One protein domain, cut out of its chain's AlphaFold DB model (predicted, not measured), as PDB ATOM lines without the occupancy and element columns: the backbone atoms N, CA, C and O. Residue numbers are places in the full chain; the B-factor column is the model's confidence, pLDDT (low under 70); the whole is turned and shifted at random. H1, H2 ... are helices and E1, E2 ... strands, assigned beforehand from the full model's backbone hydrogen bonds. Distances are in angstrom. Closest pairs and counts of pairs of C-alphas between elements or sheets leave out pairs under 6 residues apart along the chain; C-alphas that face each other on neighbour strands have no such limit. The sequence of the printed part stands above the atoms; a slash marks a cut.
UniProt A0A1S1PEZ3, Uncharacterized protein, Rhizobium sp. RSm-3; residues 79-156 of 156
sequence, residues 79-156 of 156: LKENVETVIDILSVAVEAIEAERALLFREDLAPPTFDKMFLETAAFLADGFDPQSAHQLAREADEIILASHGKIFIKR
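Overview. This is residues 79 to 156 of the 156 residues of an uncharacterized protein of Rhizobium sp. RSm-3 (UniProt A0A1S1PEZ3). A four-stranded antiparallel sheet, order E1 E2 E4 E3, lies between H1 on one face and H2 on the other: three layers, with a long loop, residues 105 to 121, joining E1 to E2. The 78 printed residues run H1 E1 E2 H2 E3 E4, mixed in class and compact, with a radius of gyration of the C-alphas of 11.4 A and spans of 29 by 26 by 22 A.

Along the chain. Look for the sheet in E1, residues 101 to 104, E2, 122 to 126, E4, 150 to 154, and E3, 143 to 147. Find C-alpha 83 at (267.570, 268.907, 265.547); from there H1 runs 21.8 A to residue 97. H2, residues 131 to 140, spans 14.5 A. E4 ends at C-alpha 154, (267.108, 275.803, 261.661).

Arrangement. In hairpin E1 and E2 find N 102 and O 124 3.0 A apart, in hairpin E3 and E4 N 145 and O 152 2.8 A, and between E2 and E4 N 125 and O 151 3.0 A. E2, H2 and E3 form a split strand-helix-strand unit, its two strands running the same way with E4 between them; the crossover is right-handed. H1 is on the sheet at a height of 8.9 A, slantwise to the strands; its closest C-alphas to E1 are Val 94 and Ala 102, 6.6 A. H2, on the opposite face at 9.6 A, runs along the strands; Leu 137 and Phe 153 of E4 have the closest C-alphas, 6.5 A. O i to N i+4 pairs are within hydrogen-bond range in 10 of 11 for H1 and 5 of 6 for H2.

Size, cuts and confidence. The farthest C-alphas, Pro 112 and Ser 148, are 30.4 A apart. The printed part has no cut, the link E1 to E2 is long, and no printed residue is under 70 in pLDDT.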
ATOM      1  N   LEU A  79     269.641 271.810 272.666       75.25
ATOM      2  CA  LEU A  79     268.631 272.033 271.605       75.25
ATOM      3  C   LEU A  79     269.255 272.287 270.220       75.25
ATOM      4  O   LEU A  79     268.744 271.799 269.218       75.25
ATOM      5  N   LYS A  80     270.395 272.989 270.149       72.44
ATOM      6  CA  LYS A  80     271.121 273.196 268.881       72.44
ATOM      7  C   LYS A  80     271.778 271.923 268.338       72.44
ATOM      8  O   LYS A  80     272.012 271.821 267.137       72.44
ATOM      9  N   GLU A  81     272.058 270.953 269.204       78.56
ATOM     10  CA  GLU A  81     272.663 269.673 268.823       78.56
ATOM     11  C   GLU A  81     271.597 268.611 268.497       78.56
ATOM     12  O   GLU A  81     271.864 267.683 267.733       78.56
ATOM     13  N   ASN A  82     270.374 268.768 269.015       87.75
ATOM     14  CA  ASN A  82     269.256 267.850 268.826       87.75
ATOM     15  C   ASN A  82     268.168 268.443 267.914       87.75
ATOM     16  O   ASN A  82     267.095 268.870 268.351       87.75
ATOM     17  N   VAL A  83     268.461 268.426 266.613       88.44
ATOM     18  CA  VAL A  83     267.570 268.907 265.547       88.44
ATOM     19  C   VAL A  83     266.205 268.213 265.565       88.44
ATOM     20  O   VAL A  83     265.191 268.876 265.363       88.44
ATOM     21  N   GLU A  84     266.154 266.911 265.853       90.62
ATOM     22  CA  GLU A  84     264.893 266.158 265.926       90.62
ATOM     23  C   GLU A  84     263.968 266.733 267.005       90.62
ATOM     24  O   GLU A  84     262.807 267.026 266.736       90.62
ATOM     25  N   THR A  85     264.506 267.019 268.194       89.81
ATOM     26  CA  THR A  85     263.731 267.627 269.288       89.81
ATOM     27  C   THR A  85     263.238 269.028 268.926       89.81
ATOM     28  O   THR A  85     262.104 269.386 269.240       89.81
ATOM     29  N   VAL A  86     264.063 269.828 268.245       91.38
ATOM     30  CA  VAL A  86     263.665 271.162 267.764       91.38
ATOM     31  C   VAL A  86     262.510 271.070 266.767       91.38
ATOM     32  O   VAL A  86     261.547 271.831 266.883       91.38
ATOM     33  N   ILE A  87     262.584 270.136 265.818       92.38
ATOM     34  CA  ILE A  87     261.524 269.894 264.833       92.38
ATOM     35  C   ILE A  87     260.241 269.453 265.538       92.38
ATOM     36  O   ILE A  87     259.183 270.005 265.238       92.38
ATOM     37  N   ASP A  88     260.324 268.521 266.487       91.75
ATOM     38  CA  ASP A  88     259.161 267.999 267.208       91.75
ATOM     39  C   ASP A  88     258.465 269.088 268.029       91.75
ATOM     40  O   ASP A  88     257.249 269.260 267.923       91.75
ATOM     41  N   ILE A  89     259.223 269.878 268.801       89.94
ATOM     42  CA  ILE A  89     258.674 270.987 269.597       89.94
ATOM     43  C   ILE A  89     257.943 271.978 268.690       89.94
ATOM     44  O   ILE A  89     256.802 272.355 268.966       89.94
ATOM     45  N   LEU A  90     258.596 272.405 267.606       91.50
ATOM     46  CA  LEU A  90     258.040 273.423 266.724       91.50
ATOM     47  C   LEU A  90     256.828 272.892 265.950       91.50
ATOM     48  O   LEU A  90     255.838 273.605 265.820       91.50
ATOM     49  N   SER A  91     256.876 271.642 265.484       92.12
ATOM     50  CA  SER A  91     255.774 271.012 264.747       92.12
ATOM     51  C   SER A  91     254.545 270.844 265.632       92.12
ATOM     52  O   SER A  91     253.458 271.252 265.234       92.12
ATOM     53  N   VAL A  92     254.712 270.349 266.864       90.44
ATOM     54  CA  VAL A  92     253.605 270.233 267.826       90.44
ATOM     55  C   VAL A  92     252.997 271.601 268.133       90.44
ATOM     56  O   VAL A  92     251.775 271.732 268.158       90.44
ATOM     57  N   ALA A  93     253.824 272.631 268.338       88.69
ATOM     58  CA  ALA A  93     253.333 273.983 268.603       88.69
ATOM     59  C   ALA A  93     252.546 274.560 267.415       88.69
ATOM     60  O   ALA A  93     251.490 275.159 267.612       88.69
ATOM     61  N   VAL A  94     253.041 274.360 266.192       91.75
ATOM     62  CA  VAL A  94     252.392 274.818 264.956       91.75
ATOM     63  C   VAL A  94     251.066 274.098 264.730       91.75
ATOM     64  O   VAL A  94     250.061 274.748 264.454       91.75
ATOM     65  N   GLU A  95     251.040 272.774 264.875       90.19
ATOM     66  CA  GLU A  95     249.841 271.960 264.653       90.19
ATOM     67  C   GLU A  95     248.760 272.215 265.705       90.19
ATOM     68  O   GLU A  95     247.579 272.236 265.369       90.19
ATOM     69  N   ALA A  96     249.141 272.460 266.961       85.31
ATOM     70  CA  ALA A  96     248.188 272.671 268.049       85.31
ATOM     71  C   ALA A  96     247.290 273.906 267.857       85.31
ATOM     72  O   ALA A  96     246.190 273.941 268.409       85.31
ATOM     73  N   ILE A  97     247.753 274.916 267.114       84.75
ATOM     74  CA  ILE A  97     247.028 276.183 266.922       84.75
ATOM     75  C   ILE A  97     246.884 276.600 265.456       84.75
ATOM     76  O   ILE A  97     246.463 277.725 265.200       84.75
ATOM     77  N   GLU A  98     247.267 275.730 264.517       88.56
ATOM     78  CA  GLU A  98     247.340 276.040 263.082       88.56
ATOM     79  C   GLU A  98     248.134 277.335 262.813       88.56
ATOM     80  O   GLU A  98     247.684 278.251 262.124       88.56
ATOM     81  N   ALA A  99     249.314 277.448 263.432       89.31
ATOM     82  CA  ALA A  99     250.095 278.680 263.419       89.31
ATOM     83  C   ALA A  99     250.586 279.037 262.009       89.31
ATOM     84  O   ALA A  99     251.161 278.211 261.313       89.31
ATOM     85  N   GLU A 100     250.494 280.311 261.629       92.62
ATOM     86  CA  GLU A 100     251.067 280.812 260.368       92.62
ATOM     87  C   GLU A 100     252.588 281.036 260.465       92.62
ATOM     88  O   GLU A 100     253.317 281.006 259.469       92.62
ATOM     89  N   ARG A 101     253.079 281.270 261.687       92.38
ATOM     90  CA  ARG A 101     254.492 281.458 262.022       92.38
ATOM     91  C   ARG A 101     254.776 280.962 263.436       92.38
ATOM     92  O   ARG A 101     253.934 281.117 264.316       92.38
ATOM     93  N   ALA A 102     255.976 280.440 263.668       93.94
ATOM     94  CA  ALA A 102     256.445 280.074 265.007       93.94
ATOM     95  C   ALA A 102     257.938 280.375 265.159       93.94
ATOM     96  O   ALA A 102     258.674 280.392 264.173       93.94
ATOM     97  N   LEU A 103     258.384 280.610 266.391       94.00
ATOM     98  CA  LEU A 103     259.779 280.892 266.718       94.00
ATOM     99  C   LEU A 103     260.180 280.070 267.942       94.00
ATOM    100  O   LEU A 103     259.468 280.068 268.944       94.00
ATOM    101  N   LEU A 104     261.338 279.423 267.864       93.44
ATOM    102  CA  LEU A 104     262.045 278.851 269.000       93.44
ATOM    103  C   LEU A 104     263.378 279.585 269.126       93.44
ATOM    104  O   LEU A 104     264.168 279.632 268.180       93.44
ATOM    105  N   PHE A 105     263.604 280.198 270.281       92.25
ATOM    106  CA  PHE A 105     264.765 281.039 270.523       92.25
ATOM    107  C   PHE A 105     265.045 281.152 272.015       92.25
ATOM    108  O   PHE A 105     264.170 280.929 272.852       92.25
ATOM    109  N   ARG A 106     266.271 281.553 272.338       90.06
ATOM    110  CA  ARG A 106     266.613 281.999 273.685       90.06
ATOM    111  C   ARG A 106     266.266 283.469 273.889       90.06
ATOM    112  O   ARG A 106     266.684 284.313 273.099       90.06
ATOM    113  N   GLU A 107     265.562 283.774 274.974       88.19
ATOM    114  CA  GLU A 107     265.126 285.139 275.295       88.19
ATOM    115  C   GLU A 107     266.299 286.127 275.412       88.19
ATOM    116  O   GLU A 107     266.218 287.240 274.902       88.19
ATOM    117  N   ASP A 108     267.434 285.705 275.981       88.38
ATOM    118  CA  ASP A 108     268.624 286.552 276.141       88.38
ATOM    119  C   ASP A 108     269.323 286.911 274.817       88.38
ATOM    120  O   ASP A 108     270.153 287.822 274.777       88.38
ATOM    121  N   LEU A 109     268.980 286.214 273.732       89.31
ATOM    122  CA  LEU A 109     269.485 286.446 272.379       89.31
ATOM    123  C   LEU A 109     268.414 287.025 271.441       89.31
ATOM    124  O   LEU A 109     268.694 287.267 270.263       89.31
ATOM    125  N   ALA A 110     267.195 287.238 271.940       88.25
ATOM    126  CA  ALA A 110     266.093 287.757 271.152       88.25
ATOM    127  C   ALA A 110     266.316 289.233 270.775       88.25
ATOM    128  O   ALA A 110     266.895 290.005 271.547       88.25
ATOM    129  N   PRO A 111     265.834 289.674 269.599       88.31
ATOM    130  CA  PRO A 111     265.752 291.094 269.304       88.31
ATOM    131  C   PRO A 111     264.790 291.793 270.282       88.31
ATOM    132  O   PRO A 111     263.881 291.168 270.824       88.31
ATOM    133  N   PRO A 112     264.922 293.117 270.463       81.00
ATOM    134  CA  PRO A 112     264.065 293.876 271.375       81.00
ATOM    135  C   PRO A 112     262.593 293.934 270.936       81.00
ATOM    136  O   PRO A 112     261.740 294.297 271.742       81.00
ATOM    137  N   THR A 113     262.285 293.629 269.668       79.56
ATOM    138  CA  THR A 113     260.907 293.552 269.169       79.56
ATOM    139  C   THR A 113     260.691 292.312 268.306       79.56
ATOM    140  O   THR A 113     261.587 291.863 267.591       79.56
ATOM    141  N   PHE A 114     259.463 291.792 268.354       78.62
ATOM    142  CA  PHE A 114     259.011 290.596 267.632       78.62
ATOM    143  C   PHE A 114     258.187 290.935 266.379       78.62
ATOM    144  O   PHE A 114     257.462 290.095 265.842       78.62
ATOM    145  N   ASP A 115     258.274 292.181 265.902       77.25
ATOM    146  CA  ASP A 115     257.499 292.655 264.748       77.25
ATOM    147  C   ASP A 115     257.897 291.930 263.458       77.25
ATOM    148  O   ASP A 115     257.097 291.791 262.532       77.25
ATOM    149  N   LYS A 116     259.147 291.459 263.402       83.00
ATOM    150  CA  LYS A 116     259.724 290.737 262.270       83.00
ATOM    151  C   LYS A 116     260.171 289.348 262.699       83.00
ATOM    152  O   LYS A 116     260.628 289.155 263.823       83.00
ATOM    153  N   MET A 117     260.080 288.406 261.766       89.69
ATOM    154  CA  MET A 117     260.698 287.094 261.928       89.69
ATOM    155  C   MET A 117     262.218 287.247 262.041       89.69
ATOM    156  O   MET A 117     262.824 288.084 261.370       89.69
ATOM    157  N   PHE A 118     262.827 286.414 262.874       92.81
ATOM    158  CA  PHE A 118     264.274 286.284 263.002       92.81
ATOM    159  C   PHE A 118     264.623 284.814 263.220       92.81
ATOM    160  O   PHE A 118     263.757 284.017 263.582       92.81
ATOM    161  N   LEU A 119     265.889 284.459 263.000       94.62
ATOM    162  CA  LEU A 119     266.370 283.100 263.194       94.62
ATOM    163  C   LEU A 119     267.483 283.055 264.249       94.62
ATOM    164  O   LEU A 119     268.602 283.533 264.022       94.62
ATOM    165  N   GLU A 120     267.168 282.461 265.402       92.69
ATOM    166  CA  GLU A 120     268.132 282.180 266.477       92.69
ATOM    167  C   GLU A 120     268.359 280.674 266.645       92.69
ATOM    168  O   GLU A 120     269.468 280.224 266.373       92.69
ATOM    169  N   THR A 121     267.328 279.906 267.024       92.69
ATOM    170  CA  THR A 121     267.393 278.434 267.087       92.69
ATOM    171  C   THR A 121     266.579 277.814 265.949       92.69
ATOM    172  O   THR A 121     267.133 277.120 265.097       92.69
ATOM    173  N   ALA A 122     265.277 278.106 265.877       95.12
ATOM    174  CA  ALA A 122     264.443 277.688 264.755       95.12
ATOM    175  C   ALA A 122     263.261 278.629 264.512       95.12
ATOM    176  O   ALA A 122     262.798 279.331 265.411       95.12
ATOM    177  N   ALA A 123     262.751 278.618 263.286       96.38
ATOM    178  CA  ALA A 123     261.564 279.361 262.893       96.38
ATOM    179  C   ALA A 123     260.688 278.512 261.971       96.38
ATOM    180  O   ALA A 123     261.201 277.828 261.093       96.38
ATOM    181  N   PHE A 124     259.371 278.584 262.132       96.75
ATOM    182  CA  PHE A 124     258.405 278.031 261.189       96.75
ATOM    183  C   PHE A 124     257.734 279.169 260.435       96.75
ATOM    184  O   PHE A 124     257.414 280.210 261.019       96.75
ATOM    185  N   LEU A 125     257.478 278.943 259.151       96.38
ATOM    186  CA  LEU A 125     256.668 279.832 258.338       96.38
ATOM    187  C   LEU A 125     255.777 279.028 257.394       96.38
ATOM    188  O   LEU A 125     256.274 278.202 256.620       96.38
ATOM    189  N   ALA A 126     254.477 279.309 257.439       95.94
ATOM    190  CA  ALA A 126     253.504 278.737 256.527       95.94
ATOM    191  C   ALA A 126     253.756 279.200 255.085       95.94
ATOM    192  O   ALA A 126     254.228 280.316 254.821       95.94
ATOM    193  N   ASP A 127     253.437 278.336 254.125       94.12
ATOM    194  CA  ASP A 127     253.651 278.637 252.715       94.12
ATOM    195  C   ASP A 127     252.804 279.835 252.257       94.12
ATOM    196  O   ASP A 127     251.594 279.897 252.455       94.12
ATOM    197  N   GLY A 128     253.455 280.810 251.614       91.75
ATOM    198  CA  GLY A 128     252.798 282.005 251.074       91.75
ATOM    199  C   GLY A 128     252.446 283.088 252.100       91.75
ATOM    200  O   GLY A 128     252.022 284.163 251.682       91.75
ATOM    201  N   PHE A 129     252.664 282.852 253.399       91.00
ATOM    202  CA  PHE A 129     252.290 283.798 254.453       91.00
ATOM    203  C   PHE A 129     253.121 285.090 254.426       91.00
ATOM    204  O   PHE A 129     252.579 286.189 254.328       91.00
ATOM    205  N   ASP A 130     254.450 284.962 254.451       91.62
ATOM    206  CA  ASP A 130     255.369 286.100 254.358       91.62
ATOM    207  C   ASP A 130     256.572 285.757 253.466       91.62
ATOM    208  O   ASP A 130     257.607 285.272 253.939       91.62
ATOM    209  N   PRO A 131     256.478 286.013 252.149       92.38
ATOM    210  CA  PRO A 131     257.566 285.722 251.230       92.38
ATOM    211  C   PRO A 131     258.864 286.453 251.582       92.38
ATOM    212  O   PRO A 131     259.937 285.907 251.346       92.38
ATOM    213  N   GLN A 132     258.809 287.669 252.135       93.00
ATOM    214  CA  GLN A 132     260.025 288.427 252.447       93.00
ATOM    215  C   GLN A 132     260.779 287.776 253.604       93.00
ATOM    216  O   GLN A 132     261.979 287.515 253.476       93.00
ATOM    217  N   SER A 133     260.063 287.437 254.679       93.94
ATOM    218  CA  SER A 133     260.637 286.688 255.798       93.94
ATOM    219  C   SER A 133     261.137 285.315 255.348       93.94
ATOM    220  O   SER A 133     262.240 284.932 255.720       93.94
ATOM    221  N   ALA A 134     260.417 284.610 254.468       94.50
ATOM    222  CA  ALA A 134     260.857 283.313 253.943       94.50
ATOM    223  C   ALA A 134     262.233 283.388 253.253       94.50
ATOM    224  O   ALA A 134     263.109 282.566 253.516       94.50
ATOM    225  N   HIS A 135     262.453 284.394 252.395       95.06
ATOM    226  CA  HIS A 135     263.741 284.595 251.718       95.06
ATOM    227  C   HIS A 135     264.853 285.028 252.681       95.06
ATOM    228  O   HIS A 135     266.029 284.756 252.432       95.06
ATOM    229  N   GLN A 136     264.521 285.753 253.748       95.56
ATOM    230  CA  GLN A 136     265.487 286.094 254.785       95.56
ATOM    231  C   GLN A 136     265.895 284.848 255.578       95.56
ATOM    232  O   GLN A 136     267.078 284.523 255.606       95.56
ATOM    233  N   LEU A 137     264.925 284.121 256.135       96.56
ATOM    234  CA  LEU A 137     265.156 282.911 256.924       96.56
ATOM    235  C   LEU A 137     265.930 281.859 256.118       96.56
ATOM    236  O   LEU A 137     266.892 281.297 256.622       96.56
ATOM    237  N   ALA A 138     265.598 281.664 254.836       96.56
ATOM    238  CA  ALA A 138     266.309 280.731 253.960       96.56
ATOM    239  C   ALA A 138     267.794 281.075 253.737       96.56
ATOM    240  O   ALA A 138     268.576 280.190 253.410       96.56
ATOM    241  N   ARG A 139     268.188 282.351 253.871       96.56
ATOM    242  CA  ARG A 139     269.596 282.776 253.762       96.56
ATOM    243  C   ARG A 139     270.363 282.623 255.070       96.56
ATOM    244  O   ARG A 139     271.583 282.531 255.031       96.56
ATOM    245  N   GLU A 140     269.662 282.683 256.196       95.94
ATOM    246  CA  GLU A 140     270.248 282.594 257.536       95.94
ATOM    247  C   GLU A 140     270.292 281.158 258.069       95.94
ATOM    248  O   GLU A 140     271.054 280.892 258.993       95.94
ATOM    249  N   ALA A 141     269.460 280.267 257.527       96.75
ATOM    250  CA  ALA A 141     269.329 278.892 257.984       96.75
ATOM    251  C   ALA A 141     270.480 278.006 257.508       96.75
ATOM    252  O   ALA A 141     270.851 278.024 256.333       96.75
ATOM    253  N   ASP A 142     270.965 277.161 258.412       95.44
ATOM    254  CA  ASP A 142     271.886 276.073 258.084       95.44
ATOM    255  C   ASP A 142     271.136 274.882 257.475       95.44
ATOM    256  O   ASP A 142     271.691 274.119 256.684       95.44
ATOM    257  N   GLU A 143     269.857 274.727 257.831       95.38
ATOM    258  CA  GLU A 143     269.004 273.634 257.377       95.38
ATOM    259  C   GLU A 143     267.544 274.085 257.226       95.38
ATOM    260  O   GLU A 143     267.039 274.910 257.992       95.38
ATOM    261  N   ILE A 144     266.860 273.542 256.215       96.88
ATOM    262  CA  ILE A 144     265.447 273.812 255.933       96.88
ATOM    263  C   ILE A 144     264.711 272.478 255.834       96.88
ATOM    264  O   ILE A 144     265.018 271.657 254.969       96.88
ATOM    265  N   ILE A 145     263.710 272.294 256.688       96.19
ATOM    266  CA  ILE A 145     262.884 271.092 256.775       96.19
ATOM    267  C   ILE A 145     261.486 271.405 256.245       96.19
ATOM    268  O   ILE A 145     260.906 272.450 256.546       96.19
ATOM    269  N   LEU A 146     260.936 270.499 255.439       94.44
ATOM    270  CA  LEU A 146     259.556 270.602 254.970       94.44
ATOM    271  C   LEU A 146     258.600 270.162 256.080       94.44
ATOM    272  O   LEU A 146     258.783 269.099 256.667       94.44
ATOM    273  N   ALA A 147     257.571 270.965 256.324       90.56
ATOM    274  CA  ALA A 147     256.490 270.671 257.258       90.56
ATOM    275  C   ALA A 147     255.153 270.552 256.505       90.56
ATOM    276  O   ALA A 147     255.079 270.800 255.301       90.56
ATOM    277  N   SER A 148     254.084 270.170 257.211       82.75
ATOM    278  CA  SER A 148     252.772 269.857 256.621       82.75
ATOM    279  C   SER A 148     252.173 270.982 255.760       82.75
ATOM    280  O   SER A 148     251.530 270.694 254.753       82.75
ATOM    281  N   HIS A 149     252.405 272.248 256.120       91.38
ATOM    282  CA  HIS A 149     251.894 273.427 255.403       91.38
ATOM    283  C   HIS A 149     252.895 274.596 255.370       91.38
ATOM    284  O   HIS A 149     252.517 275.768 255.300       91.38
ATOM    285  N   GLY A 150     254.192 274.292 255.446       95.31
ATOM    286  CA  GLY A 150     255.226 275.316 255.515       95.31
ATOM    287  C   GLY A 150     256.629 274.745 255.610       95.31
ATOM    288  O   GLY A 150     256.903 273.611 255.208       95.31
ATOM    289  N   LYS A 151     257.541 275.556 256.142       97.12
ATOM    290  CA  LYS A 151     258.955 275.202 256.284       97.12
ATOM    291  C   LYS A 151     259.452 275.550 257.674       97.12
ATOM    292  O   LYS A 151     259.098 276.600 258.211       97.12
ATOM    293  N   ILE A 152     260.295 274.681 258.217       97.31
ATOM    294  CA  ILE A 152     261.058 274.922 259.437       97.31
ATOM    295  C   ILE A 152     262.487 275.276 259.028       97.31
ATOM    296  O   ILE A 152     263.134 274.535 258.293       97.31
ATOM    297  N   PHE A 153     262.963 276.420 259.491       97.38
ATOM    298  CA  PHE A 153     264.305 276.946 259.290       97.38
ATOM    299  C   PHE A 153     265.090 276.741 260.581       97.38
ATOM    300  O   PHE A 153     264.594 277.105 261.646       97.38
ATOM    301  N   ILE A 154     266.290 276.174 260.498       95.56
ATOM    302  CA  ILE A 154     267.108 275.803 261.661       95.56
ATOM    303  C   ILE A 154     268.465 276.494 261.576       95.56
ATOM    304  O   ILE A 154     269.054 276.587 260.496       95.56
ATOM    305  N   LYS A 155     268.956 276.962 262.727       92.56
ATOM    306  CA  LYS A 155     270.270 277.589 262.886       92.56
ATOM    307  C   LYS A 155     271.062 276.903 263.994       92.56
ATOM    308  O   LYS A 155     270.555 276.739 265.105       92.56
ATOM    309  N   ARG A 156     272.279 276.480 263.663       85.12
ATOM    310  CA  ARG A 156     273.179 275.698 264.516       85.12
ATOM    311  C   ARG A 156     274.218 276.582 265.205       85.12
ATOM    312  O   ARG A 156     274.616 277.628 264.648       85.12
TER     313      ARG A 156